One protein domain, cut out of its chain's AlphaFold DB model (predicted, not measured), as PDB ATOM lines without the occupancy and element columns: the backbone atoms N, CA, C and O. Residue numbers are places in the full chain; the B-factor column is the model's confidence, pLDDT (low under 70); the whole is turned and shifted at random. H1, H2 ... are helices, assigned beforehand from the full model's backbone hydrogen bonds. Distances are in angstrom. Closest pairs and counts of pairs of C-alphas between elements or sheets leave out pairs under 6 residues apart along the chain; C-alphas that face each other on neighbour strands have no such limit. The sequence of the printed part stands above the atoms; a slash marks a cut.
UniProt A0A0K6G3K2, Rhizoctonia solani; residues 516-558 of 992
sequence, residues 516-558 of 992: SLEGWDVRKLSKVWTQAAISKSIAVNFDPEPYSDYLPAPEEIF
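What this domain is: This is residues 516 to 558 of the 992 residues of a protein of Rhizoctonia solani (UniProt A0A0K6G3K2). One long helix, H1, has a long loop that folds back beside it, and the last residues, 553 to 558 with the one-turn helix H2, stick out away from it. Residues 518 to 524, of which 522 to 524 belong to H1, stick out too. The printed part has 43 residues with two named helices, H1 then H2, and no named strand; the class is all helix, though only 20 residues are in named elements. The whole is loose, with a radius of gyration of the C-alphas of 12.0 A and spans of 33 by 26 by 15 A.

How they stand to each other: H1, residues 522 to 537, and H2, residues 555 to 558, are apart. A long link of 17 residues, 538 to 554, joins them. In H1 every O i to N i+4 pair is within hydrogen-bond range; H2 is too short for such a pair, and its 1 O i to N i+3 pair is within range.

Where its parts are: H1 begins at C-alpha 522 (-13.377, -38.185, 86.225) and measures 22.1 A to C-alpha 537. H2 measures 5.3 A and ends at C-alpha 558 (-4.493, -21.300, 68.837).

The domain as a whole: The two C-alphas farthest apart, those of Ser 516 and Glu 556, are 36.0 A apart. The printed part has no cut. Residues 553 to 558 have pLDDT under 70.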
ATOM      1  N   SER A 516     -24.602 -42.125  90.892       88.06
ATOM      2  CA  SER A 516     -23.468 -42.750  90.186       88.06
ATOM      3  C   SER A 516     -22.205 -41.883  90.141       88.06
ATOM      4  O   SER A 516     -21.114 -42.423  89.969       88.06
ATOM      5  N   LEU A 517     -22.327 -40.559  90.308       87.69
ATOM      6  CA  LEU A 517     -21.247 -39.588  90.086       87.69
ATOM      7  C   LEU A 517     -19.980 -39.870  90.911       87.69
ATOM      8  O   LEU A 517     -18.876 -39.715  90.399       87.69
ATOM      9  N   GLU A 518     -20.127 -40.321  92.162       86.56
ATOM     10  CA  GLU A 518     -18.995 -40.672  93.040       86.56
ATOM     11  C   GLU A 518     -18.207 -41.908  92.564       86.56
ATOM     12  O   GLU A 518     -17.046 -42.079  92.934       86.56
ATOM     13  N   GLY A 519     -18.826 -42.777  91.758       87.00
ATOM     14  CA  GLY A 519     -18.220 -44.006  91.239       87.00
ATOM     15  C   GLY A 519     -17.583 -43.872  89.853       87.00
ATOM     16  O   GLY A 519     -16.963 -44.826  89.383       87.00
ATOM     17  N   TRP A 520     -17.741 -42.729  89.182       92.38
ATOM     18  CA  TRP A 520     -17.303 -42.533  87.800       92.38
ATOM     19  C   TRP A 520     -15.868 -42.008  87.688       92.38
ATOM     20  O   TRP A 520     -15.436 -41.119  88.422       92.38
ATOM     21  N   ASP A 521     -15.123 -42.518  86.704       91.19
ATOM     22  CA  ASP A 521     -13.786 -42.011  86.402       91.19
ATOM     23  C   ASP A 521     -13.858 -40.588  85.827       91.19
ATOM     24  O   ASP A 521     -14.361 -40.368  84.725       91.19
ATOM     25  N   VAL A 522     -13.300 -39.619  86.557       90.56
ATOM     26  CA  VAL A 522     -13.377 -38.185  86.225       90.56
ATOM     27  C   VAL A 522     -12.779 -37.855  84.844       90.56
ATOM     28  O   VAL A 522     -13.259 -36.949  84.164       90.56
ATOM     29  N   ARG A 523     -11.766 -38.603  84.378       89.44
ATOM     30  CA  ARG A 523     -11.115 -38.370  83.075       89.44
ATOM     31  C   ARG A 523     -11.944 -38.920  81.909       89.44
ATOM     32  O   ARG A 523     -11.994 -38.284  80.857       89.44
ATOM     33  N   LYS A 524     -12.641 -40.047  82.089       92.75
ATOM     34  CA  LYS A 524     -13.672 -40.532  81.155       92.75
ATOM     35  C   LYS A 524     -14.884 -39.593  81.171       92.75
ATOM     36  O   LYS A 524     -15.335 -39.186  80.106       92.75
ATOM     37  N   LEU A 525     -15.346 -39.178  82.354       92.94
ATOM     38  CA  LEU A 525     -16.481 -38.266  82.542       92.94
ATOM     39  C   LEU A 525     -16.263 -36.916  81.842       92.94
ATOM     40  O   LEU A 525     -17.171 -36.430  81.178       92.94
ATOM     41  N   SER A 526     -15.052 -36.356  81.910       90.75
ATOM     42  CA  SER A 526     -14.669 -35.145  81.168       90.75
ATOM     43  C   SER A 526     -14.777 -35.324  79.643       90.75
ATOM     44  O   SER A 526     -15.422 -34.505  78.984       90.75
ATOM     45  N   LYS A 527     -14.239 -36.420  79.072       91.00
ATOM     46  CA  LYS A 527     -14.398 -36.736  77.633       91.00
ATOM     47  C   LYS A 527     -15.875 -36.889  77.236       91.00
ATOM     48  O   LYS A 527     -16.288 -36.386  76.194       91.00
ATOM     49  N   VAL A 528     -16.665 -37.562  78.074       93.50
ATOM     50  CA  VAL A 528     -18.101 -37.811  77.856       93.50
ATOM     51  C   VAL A 528     -18.913 -36.507  77.896       93.50
ATOM     52  O   VAL A 528     -19.717 -36.273  76.996       93.50
ATOM     53  N   TRP A 529     -18.658 -35.617  78.864       91.88
ATOM     54  CA  TRP A 529     -19.279 -34.286  78.912       91.88
ATOM     55  C   TRP A 529     -18.880 -33.403  77.732       91.88
ATOM     56  O   TRP A 529     -19.747 -32.755  77.154       91.88
ATOM     57  N   THR A 530     -17.608 -33.430  77.325       88.25
ATOM     58  CA  THR A 530     -17.110 -32.680  76.159       88.25
ATOM     59  C   THR A 530     -17.860 -33.076  74.885       88.25
ATOM     60  O   THR A 530     -18.378 -32.224  74.167       88.25
ATOM     61  N   GLN A 531     -18.006 -34.378  74.622       89.50
ATOM     62  CA  GLN A 531     -18.753 -34.852  73.450       89.50
ATOM     63  C   GLN A 531     -20.260 -34.589  73.561       89.50
ATOM     64  O   GLN A 531     -20.880 -34.236  72.560       89.50
ATOM     65  N   ALA A 532     -20.852 -34.663  74.758       90.56
ATOM     66  CA  ALA A 532     -22.246 -34.269  74.962       90.56
ATOM     67  C   ALA A 532     -22.479 -32.756  74.774       90.56
ATOM     68  O   ALA A 532     -23.555 -32.368  74.321       90.56
ATOM     69  N   ALA A 533     -21.501 -31.904  75.097       86.44
ATOM     70  CA  ALA A 533     -21.553 -30.466  74.845       86.44
ATOM     71  C   ALA A 533     -21.472 -30.165  73.338       86.44
ATOM     72  O   ALA A 533     -22.357 -29.493  72.813       86.44
ATOM     73  N   ILE A 534     -20.504 -30.760  72.626       83.81
ATOM     74  CA  ILE A 534     -20.368 -30.659  71.159       83.81
ATOM     75  C   ILE A 534     -21.635 -31.158  70.443       83.81
ATOM     76  O   ILE A 534     -22.159 -30.490  69.556       83.81
ATOM     77  N   SER A 535     -22.179 -32.314  70.836       87.19
ATOM     78  CA  SER A 535     -23.416 -32.836  70.235       87.19
ATOM     79  C   SER A 535     -24.638 -31.955  70.515       87.19
ATOM     80  O   SER A 535     -25.584 -31.988  69.738       87.19
ATOM     81  N   LYS A 536     -24.648 -31.151  71.587       86.56
ATOM     82  CA  LYS A 536     -25.726 -30.182  71.853       86.56
ATOM     83  C   LYS A 536     -25.517 -28.846  71.138       86.56
ATOM     84  O   LYS A 536     -26.512 -28.220  70.771       86.56
ATOM     85  N   SER A 537     -24.272 -28.422  70.905       83.88
ATOM     86  CA  SER A 537     -23.959 -27.119  70.301       83.88
ATOM     87  C   SER A 537     -24.357 -26.993  68.829       83.88
ATOM     88  O   SER A 537     -24.383 -25.890  68.297       83.88
ATOM     89  N   ILE A 538     -24.733 -28.093  68.168       83.75
ATOM     90  CA  ILE A 538     -25.297 -28.061  66.808       83.75
ATOM     91  C   ILE A 538     -26.717 -27.464  66.749       83.75
ATOM     92  O   ILE A 538     -27.206 -27.176  65.656       83.75
ATOM     93  N   ALA A 539     -27.403 -27.311  67.889       85.38
ATOM     94  CA  ALA A 539     -28.742 -26.737  67.937       85.38
ATOM     95  C   ALA A 539     -28.711 -25.210  67.762       85.38
ATOM     96  O   ALA A 539     -28.013 -24.505  68.483       85.38
ATOM     97  N   VAL A 540     -29.544 -24.672  66.867       84.19
ATOM     98  CA  VAL A 540     -29.560 -23.224  66.545       84.19
ATOM     99  C   VAL A 540     -30.125 -22.339  67.668       84.19
ATOM    100  O   VAL A 540     -30.089 -21.116  67.581       84.19
ATOM    101  N   ASN A 541     -30.651 -22.956  68.728       83.56
ATOM    102  CA  ASN A 541     -31.038 -22.331  69.992       83.56
ATOM    103  C   ASN A 541     -30.292 -22.952  71.192       83.56
ATOM    104  O   ASN A 541     -30.852 -23.075  72.283       83.56
ATOM    105  N   PHE A 542     -29.055 -23.406  70.975       83.19
ATOM    106  CA  PHE A 542     -28.155 -23.827  72.041       83.19
ATOM    107  C   PHE A 542     -27.788 -22.646  72.950       83.19
ATOM    108  O   PHE A 542     -27.568 -21.529  72.487       83.19
ATOM    109  N   ASP A 543     -27.713 -22.925  74.247       81.50
ATOM    110  CA  ASP A 543     -27.247 -22.004  75.277       81.50
ATOM    111  C   ASP A 543     -25.850 -22.467  75.725       81.50
ATOM    112  O   ASP A 543     -25.740 -23.592  76.227       81.50
ATOM    113  N   PRO A 544     -24.784 -21.673  75.508       75.00
ATOM    114  CA  PRO A 544     -23.425 -22.062  75.858       75.00
ATOM    115  C   PRO A 544     -23.074 -21.854  77.337       75.00
ATOM    116  O   PRO A 544     -22.114 -22.479  77.786       75.00
ATOM    117  N   GLU A 545     -23.805 -21.031  78.107       80.12
ATOM    118  CA  GLU A 545     -23.417 -20.710  79.494       80.12
ATOM    119  C   GLU A 545     -23.313 -21.963  80.393       80.12
ATOM    120  O   GLU A 545     -22.300 -22.105  81.077       80.12
ATOM    121  N   PRO A 546     -24.242 -22.946  80.351       79.56
ATOM    122  CA  PRO A 546     -24.142 -24.167  81.160       79.56
ATOM    123  C   PRO A 546     -23.094 -25.185  80.671       79.56
ATOM    124  O   PRO A 546     -23.017 -26.288  81.216       79.56
ATOM    125  N   TYR A 547     -22.341 -24.868  79.611       76.62
ATOM    126  CA  TYR A 547     -21.418 -25.787  78.935       76.62
ATOM    127  C   TYR A 547     -20.018 -25.198  78.693       76.62
ATOM    128  O   TYR A 547     -19.190 -25.887  78.093       76.62
ATOM    129  N   SER A 548     -19.728 -23.977  79.164       74.31
ATOM    130  CA  SER A 548     -18.440 -23.282  78.970       74.31
ATOM    131  C   SER A 548     -17.225 -24.156  79.277       74.31
ATOM    132  O   SER A 548     -16.280 -24.214  78.497       74.31
ATOM    133  N   ASP A 549     -17.294 -24.892  80.383       78.19
ATOM    134  CA  ASP A 549     -16.195 -25.684  80.941       78.19
ATOM    135  C   ASP A 549     -15.999 -27.034  80.218       78.19
ATOM    136  O   ASP A 549     -15.067 -27.782  80.521       78.19
ATOM    137  N   TYR A 550     -16.888 -27.363  79.272       81.25
ATOM    138  CA  TYR A 550     -16.910 -28.630  78.530       81.25
ATOM    139  C   TYR A 550     -16.775 -28.450  77.012       81.25
ATOM    140  O   TYR A 550     -16.469 -29.415  76.313       81.25
ATOM    141  N   LEU A 551     -17.003 -27.250  76.478       79.19
ATOM    142  CA  LEU A 551     -16.810 -26.952  75.059       79.19
ATOM    143  C   LEU A 551     -15.313 -26.746  74.765       79.19
ATOM    144  O   LEU A 551     -14.686 -25.891  75.390       79.19
ATOM    145  N   PRO A 552     -14.709 -27.485  73.817       74.62
ATOM    146  CA  PRO A 552     -13.324 -27.250  73.442       74.62
ATOM    147  C   PRO A 552     -13.226 -26.010  72.549       74.62
ATOM    148  O   PRO A 552     -13.979 -25.863  71.586       74.62
ATOM    149  N   ALA A 553     -12.253 -25.144  72.823       68.25
ATOM    150  CA  ALA A 553     -11.873 -24.096  71.883       68.25
ATOM    151  C   ALA A 553     -11.169 -24.731  70.656       68.25
ATOM    152  O   ALA A 553     -10.262 -25.546  70.855       68.25
ATOM    153  N   PRO A 554     -11.559 -24.399  69.406       62.22
ATOM    154  CA  PRO A 554     -10.944 -24.958  68.198       62.22
ATOM    155  C   PRO A 554      -9.429 -24.733  68.111       62.22
ATOM    156  O   PRO A 554      -8.936 -23.647  68.425       62.22
ATOM    157  N   GLU A 555      -8.687 -25.732  67.618       57.81
ATOM    158  CA  GLU A 555      -7.224 -25.654  67.446       57.81
ATOM    159  C   GLU A 555      -6.814 -24.505  66.512       57.81
ATOM    160  O   GLU A 555      -5.767 -23.883  66.699       57.81
ATOM    161  N   GLU A 556      -7.671 -24.172  65.547       57.00
ATOM    162  CA  GLU A 556      -7.511 -23.061  64.613       57.00
ATOM    163  C   GLU A 556      -7.423 -21.688  65.308       57.00
ATOM    164  O   GLU A 556      -6.770 -20.794  64.773       57.00
ATOM    165  N   ILE A 557      -8.005 -21.515  66.505       58.88
ATOM    166  CA  ILE A 557      -7.885 -20.274  67.298       58.88
ATOM    167  C   ILE A 557      -6.478 -20.143  67.904       58.88
ATOM    168  O   ILE A 557      -5.951 -19.039  68.016       58.88
ATOM    169  N   PHE A 558      -5.838 -21.263  68.250       57.78
ATOM    170  CA  PHE A 558      -4.493 -21.300  68.837       57.78
ATOM    171  C   PHE A 558      -3.369 -21.400  67.790       57.78
ATOM    172  O   PHE A 558      -2.197 -21.528  68.152       57.78
TER     173      PHE A 558